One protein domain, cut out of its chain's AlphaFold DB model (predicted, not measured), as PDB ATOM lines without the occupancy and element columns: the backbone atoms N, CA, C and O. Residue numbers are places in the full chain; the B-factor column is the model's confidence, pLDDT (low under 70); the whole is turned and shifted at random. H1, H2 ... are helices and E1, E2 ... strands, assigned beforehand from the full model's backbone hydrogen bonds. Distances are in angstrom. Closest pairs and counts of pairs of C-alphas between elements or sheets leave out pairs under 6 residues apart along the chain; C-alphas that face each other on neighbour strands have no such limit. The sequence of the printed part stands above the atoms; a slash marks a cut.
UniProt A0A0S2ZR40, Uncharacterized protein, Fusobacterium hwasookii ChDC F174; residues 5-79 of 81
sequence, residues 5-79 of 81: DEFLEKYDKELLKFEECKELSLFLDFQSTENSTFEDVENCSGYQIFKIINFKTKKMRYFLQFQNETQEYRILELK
ATOM      1  N   ASP A   5     132.586 148.965  78.059       94.00
ATOM      2  CA  ASP A   5     132.868 150.405  78.130       94.00
ATOM      3  C   ASP A   5     133.072 150.885  79.584       94.00
ATOM      4  O   ASP A   5     134.036 151.603  79.859       94.00
ATOM      5  N   GLU A   6     132.234 150.442  80.532       94.69
ATOM      6  CA  GLU A   6     132.397 150.767  81.960       94.69
ATOM      7  C   GLU A   6     133.692 150.191  82.540       94.69
ATOM      8  O   GLU A   6     134.358 150.845  83.345       94.69
ATOM      9  N   PHE A   7     134.065 148.971  82.138       94.75
ATOM     10  CA  PHE A   7     135.333 148.373  82.540       94.75
ATOM     11  C   PHE A   7     136.517 149.223  82.080       94.75
ATOM     12  O   PHE A   7     137.381 149.544  82.893       94.75
ATOM     13  N   LEU A   8     136.549 149.611  80.799       94.69
ATOM     14  CA  LEU A   8     137.630 150.434  80.257       94.69
ATOM     15  C   LEU A   8     137.713 151.783  80.976       94.69
ATOM     16  O   LEU A   8     138.807 152.208  81.336       94.69
ATOM     17  N   GLU A   9     136.573 152.427  81.240       95.44
ATOM     18  CA  GLU A   9     136.538 153.694  81.970       95.44
ATOM     19  C   GLU A   9     137.095 153.553  83.392       95.44
ATOM     20  O   GLU A   9     137.919 154.367  83.817       95.44
ATOM     21  N   LYS A  10     136.672 152.521  84.132       95.50
ATOM     22  CA  LYS A  10     137.186 152.257  85.481       95.50
ATOM     23  C   LYS A  10     138.666 151.902  85.464       95.50
ATOM     24  O   LYS A  10     139.401 152.396  86.313       95.50
ATOM     25  N   TYR A  11     139.102 151.075  84.515       94.56
ATOM     26  CA  TYR A  11     140.501 150.682  84.372       94.56
ATOM     27  C   TYR A  11     141.388 151.903  84.086       94.56
ATOM     28  O   TYR A  11     142.365 152.129  84.794       94.56
ATOM     29  N   ASP A  12     141.011 152.737  83.112       95.00
ATOM     30  CA  ASP A  12     141.790 153.915  82.705       95.00
ATOM     31  C   ASP A  12     141.844 155.005  83.783       95.00
ATOM     32  O   ASP A  12     142.799 155.781  83.832       95.00
ATOM     33  N   LYS A  13     140.830 155.068  84.654       97.00
ATOM     34  CA  LYS A  13     140.781 155.981  85.804       97.00
ATOM     35  C   LYS A  13     141.355 155.378  87.092       97.00
ATOM     36  O   LYS A  13     141.282 156.035  88.125       97.00
ATOM     37  N   GLU A  14     141.881 154.152  87.047       94.12
ATOM     38  CA  GLU A  14     142.388 153.419  88.217       94.12
ATOM     39  C   GLU A  14     141.336 153.261  89.343       94.12
ATOM     40  O   GLU A  14     141.644 153.315  90.530       94.12
ATOM     41  N   LEU A  15     140.065 153.070  88.969       95.38
ATOM     42  CA  LEU A  15     138.917 152.974  89.885       95.38
ATOM     43  C   LEU A  15     138.431 151.541  90.144       95.38
ATOM     44  O   LEU A  15     137.452 151.364  90.870       95.38
ATOM     45  N   LEU A  16     139.072 150.528  89.555       92.12
ATOM     46  CA  LEU A  16     138.728 149.125  89.794       92.12
ATOM     47  C   LEU A  16     139.075 148.727  91.230       92.12
ATOM     48  O   LEU A  16     140.236 148.770  91.640       92.12
ATOM     49  N   LYS A  17     138.060 148.325  91.996       92.06
ATOM     50  CA  LYS A  17     138.239 147.869  93.375       92.06
ATOM     51  C   LYS A  17     138.629 146.397  93.420       92.06
ATOM     52  O   LYS A  17     138.260 145.614  92.551       92.06
ATOM     53  N   PHE A  18     139.287 146.006  94.509       91.56
ATOM     54  CA  PHE A  18     139.662 144.617  94.779       91.56
ATOM     55  C   PHE A  18     138.491 143.631  94.630       91.56
ATOM     56  O   PHE A  18     138.625 142.632  93.931       91.56
ATOM     57  N   GLU A  19     137.331 143.928  95.228       90.75
ATOM     58  CA  GLU A  19     136.162 143.036  95.143       90.75
ATOM     59  C   GLU A  19     135.628 142.903  93.713       90.75
ATOM     60  O   GLU A  19     135.237 141.815  93.310       90.75
ATOM     61  N   GLU A  20     135.685 143.970  92.908       90.81
ATOM     62  CA  GLU A  20     135.281 143.907  91.497       90.81
ATOM     63  C   GLU A  20     136.232 143.005  90.705       90.81
ATOM     64  O   GLU A  20     135.794 142.158  89.933       90.81
ATOM     65  N   CYS A  21     137.539 143.135  90.929       91.50
ATOM     66  CA  CYS A  21     138.540 142.277  90.307       91.50
ATOM     67  C   CYS A  21     138.396 140.803  90.728       91.50
ATOM     68  O   CYS A  21     138.550 139.894  89.911       91.50
ATOM     69  N   LYS A  22     138.057 140.554  91.997       91.69
ATOM     70  CA  LYS A  22     137.771 139.212  92.512       91.69
ATOM     71  C   LYS A  22     136.516 138.618  91.876       91.69
ATOM     72  O   LYS A  22     136.558 137.468  91.443       91.69
ATOM     73  N   GLU A  23     135.429 139.379  91.769       90.56
ATOM     74  CA  GLU A  23     134.210 138.945  91.074       90.56
ATOM     75  C   GLU A  23     134.492 138.610  89.603       90.56
ATOM     76  O   GLU A  23     134.120 137.531  89.137       90.56
ATOM     77  N   LEU A  24     135.231 139.480  88.904       89.50
ATOM     78  CA  LEU A  24     135.662 139.255  87.522       89.50
ATOM     79  C   LEU A  24     136.507 137.982  87.379       89.50
ATOM     80  O   LEU A  24     136.384 137.278  86.386       89.50
ATOM     81  N   SER A  25     137.323 137.637  88.377       87.00
ATOM     82  CA  SER A  25     138.119 136.405  88.345       87.00
ATOM     83  C   SER A  25     137.306 135.111  88.498       87.00
ATOM     84  O   SER A  25     137.768 134.054  88.072       87.00
ATOM     85  N   LEU A  26     136.116 135.181  89.108       84.81
ATOM     86  CA  LEU A  26     135.222 134.035  89.306       84.81
ATOM     87  C   LEU A  26     134.313 133.809  88.097       84.81
ATOM     88  O   LEU A  26     134.007 132.668  87.752       84.81
ATOM     89  N   PHE A  27     133.860 134.901  87.481       78.81
ATOM     90  CA  PHE A  27     132.975 134.881  86.326       78.81
ATOM     91  C   PHE A  27     133.290 136.073  85.417       78.81
ATOM     92  O   PHE A  27     132.667 137.134  85.511       78.81
ATOM     93  N   LEU A  28     134.292 135.902  84.549       76.38
ATOM     94  CA  LEU A  28     134.672 136.929  83.587       76.38
ATOM     95  C   LEU A  28     133.693 136.917  82.413       76.38
ATOM     96  O   LEU A  28     133.889 136.205  81.433       76.38
ATOM     97  N   ASP A  29     132.631 137.704  82.532       76.94
ATOM     98  CA  ASP A  29     131.663 137.894  81.459       76.94
ATOM     99  C   ASP A  29     131.289 139.377  81.374       76.94
ATOM    100  O   ASP A  29     130.662 139.951  82.276       76.94
ATOM    101  N   PHE A  30     131.742 140.023  80.301       87.69
ATOM    102  CA  PHE A  30     131.439 141.421  80.034       87.69
ATOM    103  C   PHE A  30     130.269 141.518  79.075       87.69
ATOM    104  O   PHE A  30     130.222 140.849  78.044       87.69
ATOM    105  N   GLN A  31     129.362 142.444  79.356       91.31
ATOM    106  CA  GLN A  31     128.335 142.779  78.387       91.31
ATOM    107  C   GLN A  31     128.944 143.663  77.290       91.31
ATOM    108  O   GLN A  31     129.355 144.797  77.554       91.31
ATOM    109  N   SER A  32     128.990 143.153  76.057       93.19
ATOM    110  CA  SER A  32     129.385 143.943  74.886       93.19
ATOM    111  C   SER A  32     128.434 145.122  74.664       93.19
ATOM    112  O   SER A  32     127.235 145.045  74.948       93.19
ATOM    113  N   THR A  33     128.963 146.206  74.106       93.94
ATOM    114  CA  THR A  33     128.199 147.396  73.718       93.94
ATOM    115  C   THR A  33     128.234 147.588  72.200       93.94
ATOM    116  O   THR A  33     128.890 146.850  71.465       93.94
ATOM    117  N   GLU A  34     127.557 148.622  71.697       93.75
ATOM    118  CA  GLU A  34     127.716 149.063  70.302       93.75
ATOM    119  C   GLU A  34     129.152 149.524  69.971       93.75
ATOM    120  O   GLU A  34     129.535 149.590  68.802       93.75
ATOM    121  N   ASN A  35     129.955 149.853  70.990       94.19
ATOM    122  CA  ASN A  35     131.286 150.439  70.836       94.19
ATOM    123  C   ASN A  35     132.403 149.420  70.973       94.19
ATOM    124  O   ASN A  35     133.487 149.630  70.417       94.19
ATOM    125  N   SER A  36     132.177 148.371  71.757       95.56
ATOM    126  CA  SER A  36     133.220 147.424  72.094       95.56
ATOM    127  C   SER A  36     132.680 146.036  72.421       95.56
ATOM    128  O   SER A  36     131.542 145.872  72.854       95.56
ATOM    129  N   THR A  37     133.519 145.026  72.202       95.31
ATOM    130  CA  THR A  37     133.244 143.639  72.590       95.31
ATOM    131  C   THR A  37     134.417 143.053  73.353       95.31
ATOM    132  O   THR A  37     135.546 143.542  73.257       95.31
ATOM    133  N   PHE A  38     134.132 141.986  74.082       93.88
ATOM    134  CA  PHE A  38     135.092 141.162  74.791       93.88
ATOM    135  C   PHE A  38     135.314 139.842  74.047       93.88
ATOM    136  O   PHE A  38     134.378 139.288  73.471       93.88
ATOM    137  N   GLU A  39     136.550 139.349  74.064       93.75
ATOM    138  CA  GLU A  39     136.907 138.009  73.601       93.75
ATOM    139  C   GLU A  39     137.950 137.395  74.540       93.75
ATOM    140  O   GLU A  39     138.965 138.028  74.860       93.75
ATOM    141  N   ASP A  40     137.732 136.137  74.918       93.06
ATOM    142  CA  ASP A  40     138.735 135.330  75.602       93.06
ATOM    143  C   ASP A  40     139.892 134.981  74.666       93.06
ATOM    144  O   ASP A  40     139.696 134.613  73.506       93.06
ATOM    145  N   VAL A  41     141.115 135.096  75.183       94.25
ATOM    146  CA  VAL A  41     142.344 134.755  74.454       94.25
ATOM    147  C   VAL A  41     142.959 133.486  75.029       94.25
ATOM    148  O   VAL A  41     143.330 132.588  74.280       94.25
ATOM    149  N   GLU A  42     143.055 133.405  76.355       93.00
ATOM    150  CA  GLU A  42     143.640 132.272  77.062       93.00
ATOM    151  C   GLU A  42     143.043 132.159  78.463       93.00
ATOM    152  O   GLU A  42     142.848 133.164  79.142       93.00
ATOM    153  N   ASN A  43     142.781 130.937  78.922       90.56
ATOM    154  CA  ASN A  43     142.296 130.680  80.273       90.56
ATOM    155  C   ASN A  43     143.053 129.486  80.860       90.56
ATOM    156  O   ASN A  43     143.016 128.386  80.304       90.56
ATOM    157  N   CYS A  44     143.784 129.713  81.948       87.44
ATOM    158  CA  CYS A  44     144.633 128.727  82.608       87.44
ATOM    159  C   CYS A  44     144.422 128.774  84.122       87.44
ATOM    160  O   CYS A  44     143.890 129.740  84.659       87.44
ATOM    161  N   SER A  45     144.871 127.745  84.849       83.31
ATOM    162  CA  SER A  45     144.756 127.766  86.310       83.31
ATOM    163  C   SER A  45     145.616 128.894  86.889       83.31
ATOM    164  O   SER A  45     146.845 128.794  86.908       83.31
ATOM    165  N   GLY A  46     144.970 129.955  87.371       88.50
ATOM    166  CA  GLY A  46     145.622 131.073  88.050       88.50
ATOM    167  C   GLY A  46     145.647 132.376  87.256       88.50
ATOM    168  O   GLY A  46     145.887 133.417  87.871       88.50
ATOM    169  N   TYR A  47     145.357 132.360  85.951       92.38
ATOM    170  CA  TYR A  47     145.185 133.586  85.177       92.38
ATOM    171  C   TYR A  47     144.312 133.406  83.935       92.38
ATOM    172  O   TYR A  47     144.175 132.317  83.379       92.38
ATOM    173  N   GLN A  48     143.796 134.529  83.452       93.44
ATOM    174  CA  GLN A  48     143.064 134.635  82.202       93.44
ATOM    175  C   GLN A  48     143.601 135.813  81.400       93.44
ATOM    176  O   GLN A  48     143.837 136.892  81.946       93.44
ATOM    177  N   ILE A  49     143.808 135.603  80.105       94.94
ATOM    178  CA  ILE A  49     144.088 136.665  79.148       94.94
ATOM    179  C   ILE A  49     142.838 136.868  78.315       94.94
ATOM    180  O   ILE A  49     142.309 135.938  77.708       94.94
ATOM    181  N   PHE A  50     142.405 138.114  78.242       94.69
ATOM    182  CA  PHE A  50     141.297 138.519  77.401       94.69
ATOM    183  C   PHE A  50     141.646 139.782  76.636       94.69
ATOM    184  O   PHE A  50     142.622 140.474  76.943       94.69
ATOM    185  N   LYS A  51     140.843 140.101  75.627       95.56
ATOM    186  CA  LYS A  51     140.962 141.359  74.901       95.56
ATOM    187  C   LYS A  51     139.626 142.074  74.814       95.56
ATOM    188  O   LYS A  51     138.574 141.450  74.698       95.56
ATOM    189  N   ILE A  52     139.696 143.400  74.814       95.44
ATOM    190  CA  ILE A  52     138.572 144.264  74.471       95.44
ATOM    191  C   ILE A  52     138.879 144.934  73.138       95.44
ATOM    192  O   ILE A  52     139.919 145.580  72.964       95.44
ATOM    193  N   ILE A  53     137.967 144.761  72.186       95.38
ATOM    194  CA  ILE A  53     138.048 145.329  70.843       95.38
ATOM    195  C   ILE A  53     137.139 146.547  70.814       95.38
ATOM    196  O   ILE A  53     135.931 146.416  70.974       95.38
ATOM    197  N   ASN A  54     137.704 147.731  70.596       93.94
ATOM    198  CA  ASN A  54     136.932 148.954  70.430       93.94
ATOM    199  C   ASN A  54     136.714 149.229  68.936       93.94
ATOM    200  O   ASN A  54     137.657 149.528  68.198       93.94
ATOM    201  N   PHE A  55     135.463 149.158  68.489       92.75
ATOM    202  CA  PHE A  55     135.088 149.291  67.082       92.75
ATOM    203  C   PHE A  55     135.247 150.722  66.558       92.75
ATOM    204  O   PHE A  55     135.604 150.915  65.396       92.75
ATOM    205  N   LYS A  56     135.051 151.730  67.420       90.12
ATOM    206  CA  LYS A  56     135.194 153.152  67.062       90.12
ATOM    207  C   LYS A  56     136.649 153.531  66.781       90.12
ATOM    208  O   LYS A  56     136.945 154.189  65.790       90.12
ATOM    209  N   THR A  57     137.564 153.107  67.646       89.44
ATOM    210  CA  THR A  57     138.996 153.447  67.560       89.44
ATOM    211  C   THR A  57     139.819 152.415  66.792       89.44
ATOM    212  O   THR A  57     140.985 152.674  66.502       89.44
ATOM    213  N   LYS A  58     139.229 151.254  66.467       90.00
ATOM    214  CA  LYS A  58     139.905 150.086  65.873       90.00
ATOM    215  C   LYS A  58     141.103 149.599  66.696       90.00
ATOM    216  O   LYS A  58     142.039 149.018  66.150       90.00
ATOM    217  N   LYS A  59     141.094 149.855  68.006       90.69
ATOM    218  CA  LYS A  59     142.134 149.408  68.934       90.69
ATOM    219  C   LYS A  59     141.700 148.132  69.637       90.69
ATOM    220  O   LYS A  59     140.536 147.973  69.997       90.69
ATOM    221  N   MET A  60     142.671 147.258  69.860       94.38
ATOM    222  CA  MET A  60     142.532 146.065  70.685       94.38
ATOM    223  C   MET A  60     143.424 146.245  71.904       94.38
ATOM    224  O   MET A  60     144.601 146.580  71.758       94.38
ATOM    225  N   ARG A  61     142.859 146.053  73.091       95.50
ATOM    226  CA  ARG A  61     143.592 146.100  74.358       95.50
ATOM    227  C   ARG A  61     143.554 144.715  74.970       95.50
ATOM    228  O   ARG A  61     142.483 144.119  75.032       95.50
ATOM    229  N   TYR A  62     144.712 144.214  75.375       96.25
ATOM    230  CA  TYR A  62     144.863 142.895  75.977       96.25
ATOM    231  C   TYR A  62     145.062 143.057  77.475       96.25
ATOM    232  O   TYR A  62     145.812 143.931  77.904       96.25
ATOM    233  N   PHE A  63     144.419 142.204  78.257       95.50
ATOM    234  CA  PHE A  63     144.444 142.261  79.708       95.50
ATOM    235  C   PHE A  63     144.779 140.889  80.277       95.50
ATOM    236  O   PHE A  63     144.280 139.875  79.797       95.50
ATOM    237  N   LEU A  64     145.625 140.882  81.303       94.88
ATOM    238  CA  LEU A  64     145.941 139.741  82.148       94.88
ATOM    239  C   LEU A  64     145.207 139.910  83.478       94.88
ATOM    240  O   LEU A  64     145.466 140.868  84.204       94.88
ATOM    241  N   GLN A  65     144.317 138.975  83.789       94.62
ATOM    242  CA  GLN A  65     143.594 138.858  85.052       94.62
ATOM    243  C   GLN A  65     144.209 137.722  85.865       94.62
ATOM    244  O   GLN A  65     144.204 136.578  85.417       94.62
ATOM    245  N   PHE A  66     144.690 138.004  87.074       93.62
ATOM    246  CA  PHE A  66     145.069 136.947  88.011       93.62
ATOM    247  C   PHE A  66     143.834 136.384  88.724       93.62
ATOM    248  O   PHE A  66     142.944 137.132  89.116       93.62
ATOM    249  N   GLN A  67     143.781 135.067  88.915       89.75
ATOM    250  CA  GLN A  67     142.629 134.360  89.500       89.75
ATOM    251  C   GLN A  67     142.864 133.905  90.949       89.75
ATOM    252  O   GLN A  67     142.194 133.001  91.442       89.75
ATOM    253  N   ASN A  68     143.847 134.483  91.640       87.81
ATOM    254  CA  ASN A  68     144.188 134.100  93.007       87.81
ATOM    255  C   ASN A  68     144.412 135.315  93.914       87.81
ATOM    256  O   ASN A  68     144.805 136.396  93.472       87.81
ATOM    257  N   GLU A  69     144.193 135.094  95.211       85.12
ATOM    258  CA  GLU A  69     144.317 136.113  96.253       85.12
ATOM    259  C   GLU A  69     145.761 136.579  96.461       85.12
ATOM    260  O   GLU A  69     145.989 137.754  96.725       85.12
ATOM    261  N   THR A  70     146.751 135.697  96.274       87.00
ATOM    262  CA  THR A  70     148.175 136.052  96.413       87.00
ATOM    263  C   THR A  70     148.636 137.111  95.415       87.00
ATOM    264  O   THR A  70     149.606 137.815  95.676       87.00
ATOM    265  N   GLN A  71     147.953 137.228  94.276       85.38
ATOM    266  CA  GLN A  71     148.176 138.260  93.260       85.38
ATOM    267  C   GLN A  71     147.073 139.327  93.280       85.38
ATOM    268  O   GLN A  71     146.912 140.078  92.317       85.38
ATOM    269  N   GLU A  72     146.308 139.373  94.374       87.69
ATOM    270  CA  GLU A  72     145.252 140.345  94.660       87.69
ATOM    271  C   GLU A  72     144.169 140.425  93.577       87.69
ATOM    272  O   GLU A  72     143.564 141.475  93.369       87.69
ATOM    273  N   TYR A  73     143.945 139.326  92.847       90.69
ATOM    274  CA  TYR A  73     143.048 139.289  91.688       90.69
ATOM    275  C   TYR A  73     143.330 140.412  90.676       90.69
ATOM    276  O   TYR A  73     142.434 140.892  89.992       90.69
ATOM    277  N   ARG A  74     144.569 140.900  90.597       91.44
ATOM    278  CA  ARG A  74     144.883 142.124  89.859       91.44
ATOM    279  C   ARG A  74     144.678 141.958  88.350       91.44
ATOM    280  O   ARG A  74     144.947 140.896  87.788       91.44
ATOM    281  N   ILE A  75     144.283 143.055  87.699       94.75
ATOM    282  CA  ILE A  75     144.190 143.176  86.239       94.75
ATOM    283  C   ILE A  75     145.301 144.082  85.724       94.75
ATOM    284  O   ILE A  75     145.517 145.174  86.253       94.75
ATOM    285  N   LEU A  76     145.997 143.638  84.680       95.06
ATOM    286  CA  LEU A  76     147.083 144.367  84.031       95.06
ATOM    287  C   LEU A  76     146.856 144.437  82.523       95.06
ATOM    288  O   LEU A  76     146.567 143.428  81.893       95.06
ATOM    289  N   GLU A  77     147.058 145.601  81.916       96.38
ATOM    290  CA  GLU A  77     147.077 145.741  80.458       96.38
ATOM    291  C   GLU A  77     148.428 145.295  79.882       96.38
ATOM    292  O   GLU A  77     149.491 145.812  80.243       96.38
ATOM    293  N   LEU A  78     148.382 144.359  78.937       94.62
ATOM    294  CA  LEU A  78     149.537 143.868  78.198       94.62
ATOM    295  C   LEU A  78     149.855 144.837  77.052       94.62
ATOM    296  O   LEU A  78     149.197 144.847  76.011       94.62
ATOM    297  N   LYS A  79     150.888 145.661  77.239       87.31
ATOM    298  CA  LYS A  79     151.390 146.579  76.208       87.31
ATOM    299  C   LYS A  79     152.511 145.900  75.422       87.31
ATOM    300  O   LYS A  79     153.639 145.817  75.904       87.31
TER     301      LYS A  79
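This is residues 5 to 79 of the 81 residues of an uncharacterized protein of Fusobacterium hwasookii ChDC F174 (UniProt A0A0S2ZR40). A strongly twisted wall of four strands, three long and E4 short, has helix H1 on it and helix H2 only grazing it. The printed part has 75 residues with two named helices, then four named strands; the class is mixed. The antiparallel sheet E1 E2 E3 E4 is a meander, each strand the neighbour of the one before. It is compact, radius of gyration of the C-alphas 11.9 A, spanning 36 by 25 by 23 A.

Find C-alpha 36 at (133.220, 147.424, 72.094); there E1, residues 36 to 44, begins its 24.3 A. E2, residues 47 to 54, runs 22.8 A; E3, residues 59 to 66, 23.0 A; E4, residues 75 to 78, 9.7 A, to C-alpha 78 at (149.537, 143.868, 78.198). H1 is residues 5 to 12, 10.6 A; H2 is residues 18 to 26, 12.7 A.

Within hydrogen-bond range are N 39 and O 51, 3.0 A, in hairpin E1 and E2; N 50 and O 63, 3.0 A, in hairpin E2 and E3; N 64 and O 76, 2.8 A, in hairpin E3 and E4. H1's height over the sheet is 8.2 A. H2's closest C-alphas to E3 are Ser 25 and Gln 65, 6.8 A. In H1 and H2 every O i to N i+4 pair is within range.

The C-alphas farthest apart, Lys 56 and Thr 70, stand 36.4 A apart. The printed part has no cut, no link is long, and no printed residue is under 70 in pLDDT.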